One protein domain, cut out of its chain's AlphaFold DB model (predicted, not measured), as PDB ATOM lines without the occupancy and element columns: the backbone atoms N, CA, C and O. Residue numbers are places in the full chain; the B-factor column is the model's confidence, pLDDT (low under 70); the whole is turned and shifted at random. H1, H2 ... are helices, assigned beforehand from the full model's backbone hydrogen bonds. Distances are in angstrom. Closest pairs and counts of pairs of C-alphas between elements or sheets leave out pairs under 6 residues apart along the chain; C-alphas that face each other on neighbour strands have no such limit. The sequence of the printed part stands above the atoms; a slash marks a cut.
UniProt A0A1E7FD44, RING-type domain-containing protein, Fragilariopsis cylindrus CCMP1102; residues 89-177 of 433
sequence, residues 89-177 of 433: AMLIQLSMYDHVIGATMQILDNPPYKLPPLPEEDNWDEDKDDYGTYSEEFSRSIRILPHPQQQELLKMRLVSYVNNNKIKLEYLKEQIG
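What this domain is: This is residues 89 to 177 of the 433 residues of the protein "RING-type domain-containing protein" of Fragilariopsis cylindrus CCMP1102 (UniProt A0A1E7FD44). Two long helices, H3 and the shorter H1, lie side by side and run opposite ways, and H3 makes the length of the elongated whole. Beside the half of this pair where H1 ends and H3 begins, a long looping link, residues 109 to 135, and the short helix H2 lie to one side. The printed part has 89 residues with three named helices, H1, H2 and H3 in chain order, and no named strand; its class is all helix. It is only just loose, close to compact, with a radius of gyration of the C-alphas of 14.7 A and spans of 47 by 25 by 20 A.

How they stand to each other: Start at H3, residues 147 to 176, and look across to H1, residues 89 to 108: they touch, and their closest C-alphas, those of Val 162 and Ile 101, are 5.4 A apart. Their lines stand at a shallow tilt of 26 degrees, opposite ways. H2, residues 136 to 143, is close to H3 but not clearly touching; the closest C-alphas, of Ile 142 and Gln 150, are 5.9 A apart. These two run opposite ways at a steep tilt of 42 degrees. H1 and H2 are apart. In H1 and H3 every O i to N i+4 pair is within hydrogen-bond range; in H2, 3 of 4 are.

Where its parts are: Find C-alpha 147 at (-18.781, -85.897, -28.866); from there H3 runs 43.1 A to C-alpha 176 at (11.005, -103.013, -54.878). H1 begins at C-alpha 89, at (15.263, -102.483, -44.354), and runs 28.4 A to C-alpha 108. H2 has eight residues, Glu 136 to Arg 143.

The domain as a whole: The two C-alphas farthest apart, of Ile 144 and Gly 177, are 46.8 A apart. The printed part has no cut. The link from H1 to H2 is long, 27 residues, and that from H2 to H3 is tight, 3 residues. The mean pLDDT of the printed part is 75.5, and 26 residues are under 70, among them residues 122 to 137.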
ATOM      1  N   ALA A  89      15.968-103.636 -44.916       61.00
ATOM      2  CA  ALA A  89      15.263-102.483 -44.354       61.00
ATOM      3  C   ALA A  89      14.053-102.040 -45.203       61.00
ATOM      4  O   ALA A  89      12.992-101.754 -44.648       61.00
ATOM      5  N   MET A  90      14.167-102.057 -46.539       67.12
ATOM      6  CA  MET A  90      13.043-101.745 -47.434       67.12
ATOM      7  C   MET A  90      11.882-102.742 -47.286       67.12
ATOM      8  O   MET A  90      10.722-102.342 -47.338       67.12
ATOM      9  N   LEU A  91      12.178-104.031 -47.087       71.06
ATOM     10  CA  LEU A  91      11.154-105.069 -46.924       71.06
ATOM     11  C   LEU A  91      10.442-104.962 -45.568       71.06
ATOM     12  O   LEU A  91       9.215-105.027 -45.526       71.06
ATOM     13  N   ILE A  92      11.190-104.706 -44.486       64.62
ATOM     14  CA  ILE A  92      10.629-104.423 -43.152       64.62
ATOM     15  C   ILE A  92       9.698-103.203 -43.220       64.62
ATOM     16  O   ILE A  92       8.570-103.239 -42.729       64.62
ATOM     17  N   GLN A  93      10.140-102.131 -43.879       62.22
ATOM     18  CA  GLN A  93       9.354-100.911 -44.046       62.22
ATOM     19  C   GLN A  93       8.074-101.136 -44.874       62.22
ATOM     20  O   GLN A  93       7.045-100.528 -44.575       62.22
ATOM     21  N   LEU A  94       8.103-102.032 -45.870       75.69
ATOM     22  CA  LEU A  94       6.914-102.426 -46.630       75.69
ATOM     23  C   LEU A  94       5.917-103.192 -45.751       75.69
ATOM     24  O   LEU A  94       4.751-102.799 -45.694       75.69
ATOM     25  N   SER A  95       6.361-104.231 -45.030       77.06
ATOM     26  CA  SER A  95       5.472-105.014 -44.155       77.06
ATOM     27  C   SER A  95       4.874-104.164 -43.033       77.06
ATOM     28  O   SER A  95       3.716-104.336 -42.666       77.06
ATOM     29  N   MET A  96       5.649-103.204 -42.528       76.50
ATOM     30  CA  MET A  96       5.222-102.237 -41.523       76.50
ATOM     31  C   MET A  96       4.132-101.293 -42.053       76.50
ATOM     32  O   MET A  96       3.126-101.108 -41.372       76.50
ATOM     33  N   TYR A  97       4.280-100.708 -43.252       75.81
ATOM     34  CA  TYR A  97       3.219 -99.855 -43.807       75.81
ATOM     35  C   TYR A  97       1.937-100.642 -44.088       75.81
ATOM     36  O   TYR A  97       0.859-100.143 -43.771       75.81
ATOM     37  N   ASP A  98       2.041-101.860 -44.625       81.88
ATOM     38  CA  ASP A  98       0.885-102.723 -44.894       81.88
ATOM     39  C   ASP A  98       0.140-103.104 -43.598       81.88
ATOM     40  O   ASP A  98      -1.067-102.876 -43.482       81.88
ATOM     41  N   HIS A  99       0.874-103.540 -42.566       79.81
ATOM     42  CA  HIS A  99       0.326-103.839 -41.240       79.81
ATOM     43  C   HIS A  99      -0.370-102.627 -40.600       79.81
ATOM     44  O   HIS A  99      -1.506-102.740 -40.138       79.81
ATOM     45  N   VAL A 100       0.279-101.456 -40.612       75.94
ATOM     46  CA  VAL A 100      -0.280-100.216 -40.052       75.94
ATOM     47  C   VAL A 100      -1.552 -99.798 -40.794       75.94
ATOM     48  O   VAL A 100      -2.542 -99.449 -40.156       75.94
ATOM     49  N   ILE A 101      -1.578 -99.884 -42.130       84.19
ATOM     50  CA  ILE A 101      -2.795 -99.628 -42.920       84.19
ATOM     51  C   ILE A 101      -3.914-100.594 -42.509       84.19
ATOM     52  O   ILE A 101      -5.044-100.147 -42.314       84.19
ATOM     53  N   GLY A 102      -3.612-101.885 -42.351       83.31
ATOM     54  CA  GLY A 102      -4.571-102.896 -41.905       83.31
ATOM     55  C   GLY A 102      -5.165-102.591 -40.527       83.31
ATOM     56  O   GLY A 102      -6.387-102.563 -40.381       83.31
ATOM     57  N   ALA A 103      -4.319-102.295 -39.537       82.81
ATOM     58  CA  ALA A 103      -4.746-101.961 -38.179       82.81
ATOM     59  C   ALA A 103      -5.603-100.680 -38.134       82.81
ATOM     60  O   ALA A 103      -6.702-100.680 -37.577       82.81
ATOM     61  N   THR A 104      -5.165 -99.599 -38.791       83.12
ATOM     62  CA  THR A 104      -5.925 -98.338 -38.827       83.12
ATOM     63  C   THR A 104      -7.261 -98.480 -39.577       83.12
ATOM     64  O   THR A 104      -8.247 -97.849 -39.194       83.12
ATOM     65  N   MET A 105      -7.339 -99.329 -40.611       89.94
ATOM     66  CA  MET A 105      -8.608 -99.656 -41.282       89.94
ATOM     67  C   MET A 105      -9.582-100.388 -40.347       89.94
ATOM     68  O   MET A 105     -10.739 -99.986 -40.259       89.94
ATOM     69  N   GLN A 106      -9.120-101.383 -39.579       88.25
ATOM     70  CA  GLN A 106      -9.970-102.084 -38.601       88.25
ATOM     71  C   GLN A 106     -10.569-101.130 -37.555       88.25
ATOM     72  O   GLN A 106     -11.700-101.326 -37.115       88.25
ATOM     73  N   ILE A 107      -9.842-100.075 -37.178       86.81
ATOM     74  CA  ILE A 107     -10.339 -99.050 -36.252       86.81
ATOM     75  C   ILE A 107     -11.363 -98.136 -36.931       86.81
ATOM     76  O   ILE A 107     -12.385 -97.833 -36.319       86.81
ATOM     77  N   LEU A 108     -11.147 -97.740 -38.193       88.75
ATOM     78  CA  LEU A 108     -12.118 -96.955 -38.974       88.75
ATOM     79  C   LEU A 108     -13.487 -97.637 -39.078       88.75
ATOM     80  O   LEU A 108     -14.508 -96.948 -38.974       88.75
ATOM     81  N   ASP A 109     -13.485 -98.962 -39.235       93.38
ATOM     82  CA  ASP A 109     -14.679 -99.801 -39.364       93.38
ATOM     83  C   ASP A 109     -15.440-100.005 -38.032       93.38
ATOM     84  O   ASP A 109     -16.592-100.438 -38.053       93.38
ATOM     85  N   ASN A 110     -14.843 -99.664 -36.877       92.31
ATOM     86  CA  ASN A 110     -15.399 -99.913 -35.537       92.31
ATOM     87  C   ASN A 110     -15.562 -98.631 -34.678       92.31
ATOM     88  O   ASN A 110     -14.897 -98.483 -33.648       92.31
ATOM     89  N   PRO A 111     -16.454 -97.689 -35.049       88.81
ATOM     90  CA  PRO A 111     -16.824 -96.560 -34.190       88.81
ATOM     91  C   PRO A 111     -17.665 -97.004 -32.967       88.81
ATOM     92  O   PRO A 111     -18.384 -98.002 -33.049       88.81
ATOM     93  N   PRO A 112     -17.677 -96.241 -31.853       92.00
ATOM     94  CA  PRO A 112     -17.037 -94.941 -31.666       92.00
ATOM     95  C   PRO A 112     -15.526 -95.047 -31.425       92.00
ATOM     96  O   PRO A 112     -15.047 -95.862 -30.641       92.00
ATOM     97  N   TYR A 113     -14.786 -94.154 -32.071       88.81
ATOM     98  CA  TYR A 113     -13.345 -94.009 -31.920       88.81
ATOM     99  C   TYR A 113     -13.014 -93.540 -30.496       88.81
ATOM    100  O   TYR A 113     -13.671 -92.637 -29.965       88.81
ATOM    101  N   LYS A 114     -11.997 -94.145 -29.873       87.00
ATOM    102  CA  LYS A 114     -11.524 -93.753 -28.537       87.00
ATOM    103  C   LYS A 114     -10.821 -92.397 -28.627       87.00
ATOM    104  O   LYS A 114     -10.154 -92.097 -29.617       87.00
ATOM    105  N   LEU A 115     -10.913 -91.598 -27.566       82.81
ATOM    106  CA  LEU A 115     -10.045 -90.430 -27.422       82.81
ATOM    107  C   LEU A 115      -8.596 -90.898 -27.185       82.81
ATOM    108  O   LEU A 115      -8.398 -91.878 -26.464       82.81
ATOM    109  N   PRO A 116      -7.588 -90.219 -27.758       76.44
ATOM    110  CA  PRO A 116      -6.188 -90.525 -27.477       76.44
ATOM    111  C   PRO A 116      -5.841 -90.253 -26.014       76.44
ATOM    112  O   PRO A 116      -6.392 -89.297 -25.455       76.44
ATOM    113  N   PRO A 117      -4.920 -91.011 -25.399       73.56
ATOM    114  CA  PRO A 117      -4.502 -90.743 -24.032       73.56
ATOM    115  C   PRO A 117      -3.819 -89.371 -23.890       73.56
ATOM    116  O   PRO A 117      -3.379 -88.750 -24.871       73.56
ATOM    117  N   LEU A 118      -3.759 -88.887 -22.654       73.69
ATOM    118  CA  LEU A 118      -2.893 -87.784 -22.234       73.69
ATOM    119  C   LEU A 118      -1.641 -88.326 -21.522       73.69
ATOM    120  O   LEU A 118      -1.731 -89.402 -20.942       73.69
ATOM    121  N   PRO A 119      -0.509 -87.592 -21.500       63.44
ATOM    122  CA  PRO A 119       0.685 -87.996 -20.746       63.44
ATOM    123  C   PRO A 119       0.450 -88.209 -19.242       63.44
ATOM    124  O   PRO A 119       1.256 -88.845 -18.573       63.44
ATOM    125  N   GLU A 120      -0.641 -87.661 -18.698       71.25
ATOM    126  CA  GLU A 120      -1.067 -87.826 -17.307       71.25
ATOM    127  C   GLU A 120      -2.041 -89.012 -17.071       71.25
ATOM    128  O   GLU A 120      -2.587 -89.128 -15.975       71.25
ATOM    129  N   GLU A 121      -2.309 -89.864 -18.071       72.81
ATOM    130  CA  GLU A 121      -3.241 -91.006 -17.989       72.81
ATOM    131  C   GLU A 121      -2.486 -92.362 -18.007       72.81
ATOM    132  O   GLU A 121      -1.624 -92.583 -18.855       72.81
ATOM    133  N   ASP A 122      -2.838 -93.302 -17.112       59.72
ATOM    134  CA  ASP A 122      -2.125 -94.586 -16.872       59.72
ATOM    135  C   ASP A 122      -2.008 -95.534 -18.092       59.72
ATOM    136  O   ASP A 122      -1.358 -96.578 -18.024       59.72
ATOM    137  N   ASN A 123      -2.682 -95.218 -19.198       60.00
ATOM    138  CA  ASN A 123      -2.724 -95.988 -20.441       60.00
ATOM    139  C   ASN A 123      -2.007 -95.291 -21.615       60.00
ATOM    140  O   ASN A 123      -2.261 -95.624 -22.776       60.00
ATOM    141  N   TRP A 124      -1.158 -94.307 -21.327       48.94
ATOM    142  CA  TRP A 124      -0.330 -93.610 -22.306       48.94
ATOM    143  C   TRP A 124       0.926 -94.427 -22.658       48.94
ATOM    144  O   TRP A 124       1.738 -94.749 -21.796       48.94
ATOM    145  N   ASP A 125       1.070 -94.768 -23.941       51.00
ATOM    146  CA  ASP A 125       2.167 -95.565 -24.506       51.00
ATOM    147  C   ASP A 125       2.645 -94.875 -25.794       51.00
ATOM    148  O   ASP A 125       1.922 -94.840 -26.792       51.00
ATOM    149  N   GLU A 126       3.838 -94.272 -25.776       44.62
ATOM    150  CA  GLU A 126       4.364 -93.508 -26.922       44.62
ATOM    151  C   GLU A 126       4.754 -94.380 -28.124       44.62
ATOM    152  O   GLU A 126       4.808 -93.876 -29.249       44.62
ATOM    153  N   ASP A 127       4.980 -95.681 -27.916       41.09
ATOM    154  CA  ASP A 127       5.218 -96.644 -28.995       41.09
ATOM    155  C   ASP A 127       3.907 -97.291 -29.498       41.09
ATOM    156  O   ASP A 127       3.931 -98.004 -30.505       41.09
ATOM    157  N   LYS A 128       2.753 -97.054 -28.844       47.88
ATOM    158  CA  LYS A 128       1.439 -97.591 -29.254       47.88
ATOM    159  C   LYS A 128       0.296 -96.582 -29.125       47.88
ATOM    160  O   LYS A 128      -0.511 -96.649 -28.196       47.88
ATOM    161  N   ASP A 129       0.104 -95.766 -30.162       51.56
ATOM    162  CA  ASP A 129      -1.229 -95.245 -30.462       51.56
ATOM    163  C   ASP A 129      -1.897 -95.971 -31.641       51.56
ATOM    164  O   ASP A 129      -1.380 -96.063 -32.750       51.56
ATOM    165  N   ASP A 130      -3.121 -96.444 -31.393       47.69
ATOM    166  CA  ASP A 130      -4.057 -97.078 -32.342       47.69
ATOM    167  C   ASP A 130      -4.227 -96.269 -33.674       47.69
ATOM    168  O   ASP A 130      -4.738 -96.779 -34.670       47.69
ATOM    169  N   TYR A 131      -3.824 -94.990 -33.724       48.22
ATOM    170  CA  TYR A 131      -4.245 -94.007 -34.737       48.22
ATOM    171  C   TYR A 131      -3.106 -93.225 -35.432       48.22
ATOM    172  O   TYR A 131      -3.399 -92.455 -36.353       48.22
ATOM    173  N   GLY A 132      -1.844 -93.359 -35.007       53.16
ATOM    174  CA  GLY A 132      -0.694 -92.727 -35.665       53.16
ATOM    175  C   GLY A 132      -0.265 -91.352 -35.133       53.16
ATOM    176  O   GLY A 132      -0.608 -90.302 -35.693       53.16
ATOM    177  N   THR A 133       0.611 -91.367 -34.130       55.59
ATOM    178  CA  THR A 133       1.343 -90.244 -33.516       55.59
ATOM    179  C   THR A 133       0.489 -89.009 -33.220       55.59
ATOM    180  O   THR A 133       0.474 -88.024 -33.970       55.59
ATOM    181  N   TYR A 134      -0.226 -89.027 -32.102       58.47
ATOM    182  CA  TYR A 134      -0.888 -87.854 -31.545       58.47
ATOM    183  C   TYR A 134       0.087 -86.856 -30.920       58.47
ATOM    184  O   TYR A 134       1.101 -87.216 -30.335       58.47
ATOM    185  N   SER A 135      -0.260 -85.569 -31.003       59.25
ATOM    186  CA  SER A 135       0.334 -84.561 -30.129       59.25
ATOM    187  C   SER A 135      -0.542 -84.377 -28.894       59.25
ATOM    188  O   SER A 135      -1.769 -84.361 -28.987       59.25
ATOM    189  N   GLU A 136       0.097 -84.152 -27.753       63.66
ATOM    190  CA  GLU A 136      -0.516 -83.713 -26.494       63.66
ATOM    191  C   GLU A 136      -1.486 -82.526 -26.703       63.66
ATOM    192  O   GLU A 136      -2.606 -82.520 -26.187       63.66
ATOM    193  N   GLU A 137      -1.101 -81.563 -27.554       64.19
ATOM    194  CA  GLU A 137      -1.960 -80.460 -28.010       64.19
ATOM    195  C   GLU A 137      -3.278 -80.960 -28.622       64.19
ATOM    196  O   GLU A 137      -4.347 -80.445 -28.294       64.19
ATOM    197  N   PHE A 138      -3.219 -81.969 -29.500       70.31
ATOM    198  CA  PHE A 138      -4.405 -82.554 -30.117       70.31
ATOM    199  C   PHE A 138      -5.256 -83.271 -29.066       70.31
ATOM    200  O   PHE A 138      -6.450 -82.983 -28.988       70.31
ATOM    201  N   SER A 139      -4.645 -84.116 -28.222       77.12
ATOM    202  CA  SER A 139      -5.325 -84.864 -27.154       77.12
ATOM    203  C   SER A 139      -6.076 -83.958 -26.173       77.12
ATOM    204  O   SER A 139      -7.192 -84.299 -25.768       77.12
ATOM    205  N   ARG A 140      -5.531 -82.778 -25.835       79.94
ATOM    206  CA  ARG A 140      -6.253 -81.757 -25.053       79.94
ATOM    207  C   ARG A 140      -7.290 -80.997 -25.893       79.94
ATOM    208  O   ARG A 140      -8.409 -80.802 -25.426       79.94
ATOM    209  N   SER A 141      -6.981 -80.622 -27.139       81.31
ATOM    210  CA  SER A 141      -7.907 -79.858 -28.000       81.31
ATOM    211  C   SER A 141      -9.168 -80.622 -28.417       81.31
ATOM    212  O   SER A 141     -10.190 -79.999 -28.684       81.31
ATOM    213  N   ILE A 142      -9.122 -81.957 -28.469       84.50
ATOM    214  CA  ILE A 142     -10.282 -82.768 -28.843       84.50
ATOM    215  C   ILE A 142     -11.223 -83.007 -27.654       84.50
ATOM    216  O   ILE A 142     -12.440 -82.986 -27.828       84.50
ATOM    217  N   ARG A 143     -10.684 -83.134 -26.431       91.38
ATOM    218  CA  ARG A 143     -11.471 -83.324 -25.195       91.38
ATOM    219  C   ARG A 143     -12.468 -82.185 -24.931       91.38
ATOM    220  O   ARG A 143     -13.513 -82.437 -24.343       91.38
ATOM    221  N   ILE A 144     -12.188 -80.964 -25.399       92.94
ATOM    222  CA  ILE A 144     -13.090 -79.802 -25.258       92.94
ATOM    223  C   ILE A 144     -14.215 -79.731 -26.311       92.94
ATOM    224  O   ILE A 144     -15.079 -78.861 -26.213       92.94
ATOM    225  N   LEU A 145     -14.219 -80.605 -27.325       91.31
ATOM    226  CA  LEU A 145     -15.251 -80.617 -28.371       91.31
ATOM    227  C   LEU A 145     -16.460 -81.484 -27.968       91.31
ATOM    228  O   LEU A 145     -16.278 -82.501 -27.300       91.31
ATOM    229  N   PRO A 146     -17.689 -81.172 -28.426       95.75
ATOM    230  CA  PRO A 146     -18.834 -82.075 -28.305       95.75
ATOM    231  C   PRO A 146     -18.574 -83.427 -28.986       95.75
ATOM    232  O   PRO A 146     -18.011 -83.467 -30.080       95.75
ATOM    233  N   HIS A 147     -19.054 -84.528 -28.396       92.38
ATOM    234  CA  HIS A 147     -18.781 -85.897 -28.866       92.38
ATOM    235  C   HIS A 147     -18.951 -86.129 -30.392       92.38
ATOM    236  O   HIS A 147     -18.056 -86.728 -30.985       92.38
ATOM    237  N   PRO A 148     -19.990 -85.617 -31.091       95.00
ATOM    238  CA  PRO A 148     -20.087 -85.773 -32.549       95.00
ATOM    239  C   PRO A 148     -18.917 -85.143 -33.329       95.00
ATOM    240  O   PRO A 148     -18.489 -85.686 -34.342       95.00
ATOM    241  N   GLN A 149     -18.372 -84.022 -32.845       93.62
ATOM    242  CA  GLN A 149     -17.213 -83.355 -33.449       93.62
ATOM    243  C   GLN A 149     -15.905 -84.090 -33.126       93.62
ATOM    244  O   GLN A 149     -15.015 -84.132 -33.972       93.62
ATOM    245  N   GLN A 150     -15.802 -84.712 -31.943       93.19
ATOM    246  CA  GLN A 150     -14.681 -85.600 -31.608       93.19
ATOM    247  C   GLN A 150     -14.611 -86.774 -32.596       93.19
ATOM    248  O   GLN A 150     -13.567 -87.019 -33.196       93.19
ATOM    249  N   GLN A 151     -15.740 -87.457 -32.809       94.31
ATOM    250  CA  GLN A 151     -15.821 -88.632 -33.679       94.31
ATOM    251  C   GLN A 151     -15.460 -88.310 -35.138       94.31
ATOM    252  O   GLN A 151     -14.648 -89.019 -35.733       94.31
ATOM    253  N   GLU A 152     -15.982 -87.218 -35.706       92.94
ATOM    254  CA  GLU A 152     -15.649 -86.833 -37.086       92.94
ATOM    255  C   GLU A 152     -14.178 -86.395 -37.232       92.94
ATOM    256  O   GLU A 152     -13.518 -86.759 -38.205       92.94
ATOM    257  N   LEU A 153     -13.612 -85.690 -36.242       87.56
ATOM    258  CA  LEU A 153     -12.206 -85.271 -36.276       87.56
ATOM    259  C   LEU A 153     -11.232 -86.461 -36.165       87.56
ATOM    260  O   LEU A 153     -10.209 -86.479 -36.856       87.56
ATOM    261  N   LEU A 154     -11.556 -87.469 -35.345       86.69
ATOM    262  CA  LEU A 154     -10.806 -88.731 -35.267       86.69
ATOM    263  C   LEU A 154     -10.877 -89.491 -36.596       86.69
ATOM    264  O   LEU A 154      -9.841 -89.879 -37.135       86.69
ATOM    265  N   LYS A 155     -12.075 -89.617 -37.175       92.38
ATOM    266  CA  LYS A 155     -12.304 -90.258 -38.477       92.38
ATOM    267  C   LYS A 155     -11.506 -89.603 -39.605       92.38
ATOM    268  O   LYS A 155     -10.803 -90.293 -40.341       92.38
ATOM    269  N   MET A 156     -11.557 -88.274 -39.718       84.12
ATOM    270  CA  MET A 156     -10.771 -87.518 -40.701       84.12
ATOM    271  C   MET A 156      -9.265 -87.777 -40.551       84.12
ATOM    272  O   MET A 156      -8.558 -87.929 -41.550       84.12
ATOM    273  N   ARG A 157      -8.765 -87.843 -39.309       82.12
ATOM    274  CA  ARG A 157      -7.345 -88.093 -39.024       82.12
ATOM    275  C   ARG A 157      -6.931 -89.527 -39.359       82.12
ATOM    276  O   ARG A 157      -5.916 -89.698 -40.028       82.12
ATOM    277  N   LEU A 158      -7.736 -90.520 -38.983       82.19
ATOM    278  CA  LEU A 158      -7.554 -91.931 -39.344       82.19
ATOM    279  C   LEU A 158      -7.494 -92.129 -40.869       82.19
ATOM    280  O   LEU A 158      -6.542 -92.718 -41.379       82.19
ATOM    281  N   VAL A 159      -8.461 -91.578 -41.618       85.06
ATOM    282  CA  VAL A 159      -8.481 -91.644 -43.094       85.06
ATOM    283  C   VAL A 159      -7.236 -90.983 -43.696       85.06
ATOM    284  O   VAL A 159      -6.630 -91.528 -44.620       85.06
ATOM    285  N   SER A 160      -6.812 -89.837 -43.155       77.25
ATOM    286  CA  SER A 160      -5.573 -89.174 -43.574       77.25
ATOM    287  C   SER A 160      -4.339 -90.048 -43.310       77.25
ATOM    288  O   SER A 160      -3.497 -90.200 -44.194       77.25
ATOM    289  N   TYR A 161      -4.234 -90.680 -42.138       76.25
ATOM    290  CA  TYR A 161      -3.114 -91.559 -41.791       76.25
ATOM    291  C   TYR A 161      -3.042 -92.794 -42.706       76.25
ATOM    292  O   TYR A 161      -1.982 -93.070 -43.276       76.25
ATOM    293  N   VAL A 162      -4.179 -93.456 -42.960       83.06
ATOM    294  CA  VAL A 162      -4.296 -94.552 -43.941       83.06
ATOM    295  C   VAL A 162      -3.828 -94.108 -45.328       83.06
ATOM    296  O   VAL A 162      -2.996 -94.780 -45.933       83.06
ATOM    297  N   ASN A 163      -4.325 -92.980 -45.839       78.62
ATOM    298  CA  ASN A 163      -3.984 -92.512 -47.185       78.62
ATOM    299  C   ASN A 163      -2.498 -92.135 -47.305       78.62
ATOM    300  O   ASN A 163      -1.844 -92.517 -48.274       78.62
ATOM    301  N   ASN A 164      -1.938 -91.465 -46.295       69.75
ATOM    302  CA  ASN A 164      -0.515 -91.128 -46.252       69.75
ATOM    303  C   ASN A 164       0.382 -92.374 -46.217       69.75
ATOM    304  O   ASN A 164       1.444 -92.372 -46.837       69.75
ATOM    305  N   ASN A 165      -0.015 -93.440 -45.518       74.00
ATOM    306  CA  ASN A 165       0.749 -94.689 -45.506       74.00
ATOM    307  C   ASN A 165       0.545 -95.508 -46.791       74.00
ATOM    308  O   ASN A 165       1.519 -96.070 -47.281       74.00
ATOM    309  N   LYS A 166      -0.648 -95.496 -47.407       82.00
ATOM    310  CA  LYS A 166      -0.884 -96.102 -48.735       82.00
ATOM    311  C   LYS A 166       0.022 -95.497 -49.810       82.00
ATOM    312  O   LYS A 166       0.631 -96.242 -50.565       82.00
ATOM    313  N   ILE A 167       0.188 -94.172 -49.833       73.69
ATOM    314  CA  ILE A 167       1.102 -93.496 -50.776       73.69
ATOM    315  C   ILE A 167       2.552 -93.984 -50.597       73.69
ATOM    316  O   ILE A 167       3.225 -94.285 -51.581       73.69
ATOM    317  N   LYS A 168       3.025 -94.120 -49.349       71.31
ATOM    318  CA  LYS A 168       4.367 -94.658 -49.050       71.31
ATOM    319  C   LYS A 168       4.496 -96.130 -49.448       71.31
ATOM    320  O   LYS A 168       5.542 -96.518 -49.958       71.31
ATOM    321  N   LEU A 169       3.454 -96.932 -49.214       78.25
ATOM    322  CA  LEU A 169       3.414 -98.356 -49.544       78.25
ATOM    323  C   LEU A 169       3.477 -98.590 -51.057       78.25
ATOM    324  O   LEU A 169       4.297 -99.388 -51.497       78.25
ATOM    325  N   GLU A 170       2.664 -97.889 -51.853       78.44
ATOM    326  CA  GLU A 170       2.686 -98.043 -53.316       78.44
ATOM    327  C   GLU A 170       4.008 -97.553 -53.918       78.44
ATOM    328  O   GLU A 170       4.624 -98.293 -54.681       78.44
ATOM    329  N   TYR A 171       4.534 -96.399 -53.484       70.50
ATOM    330  CA  TYR A 171       5.882 -95.969 -53.883       70.50
ATOM    331  C   TYR A 171       6.927 -97.040 -53.529       70.50
ATOM    332  O   TYR A 171       7.774 -97.386 -54.345       70.50
ATOM    333  N   LEU A 172       6.878 -97.610 -52.321       68.44
ATOM    334  CA  LEU A 172       7.840 -98.625 -51.888       68.44
ATOM    335  C   LEU A 172       7.702 -99.943 -52.675       68.44
ATOM    336  O   LEU A 172       8.723-100.546 -52.999       68.44
ATOM    337  N   LYS A 173       6.487-100.340 -53.079       75.25
ATOM    338  CA  LYS A 173       6.254-101.441 -54.033       75.25
ATOM    339  C   LYS A 173       6.884-101.145 -55.399       75.25
ATOM    340  O   LYS A 173       7.594-102.000 -55.921       75.25
ATOM    341  N   GLU A 174       6.706 -99.939 -55.945       72.12
ATOM    342  CA  GLU A 174       7.367 -99.506 -57.191       72.12
ATOM    343  C   GLU A 174       8.903 -99.536 -57.074       72.12
ATOM    344  O   GLU A 174       9.593 -99.936 -58.011       72.12
ATOM    345  N   GLN A 175       9.456 -99.164 -55.911       63.09
ATOM    346  CA  GLN A 175      10.901 -99.210 -55.645       63.09
ATOM    347  C   GLN A 175      11.466-100.634 -55.473       63.09
ATOM    348  O   GLN A 175      12.674-100.831 -55.651       63.09
ATOM    349  N   ILE A 176      10.635-101.600 -55.076       69.19
ATOM    350  CA  ILE A 176      11.005-103.013 -54.878       69.19
ATOM    351  C   ILE A 176      10.863-103.804 -56.186       69.19
ATOM    352  O   ILE A 176      11.734-104.611 -56.511       69.19
ATOM    353  N   GLY A 177       9.813-103.525 -56.962       65.88
ATOM    354  CA  GLY A 177       9.498-104.206 -58.215       65.88
ATOM    355  C   GLY A 177       8.835-105.581 -58.016       65.88
ATOM    356  O   GLY A 177       9.031-106.234 -56.989       65.88
TER     357      GLY A 177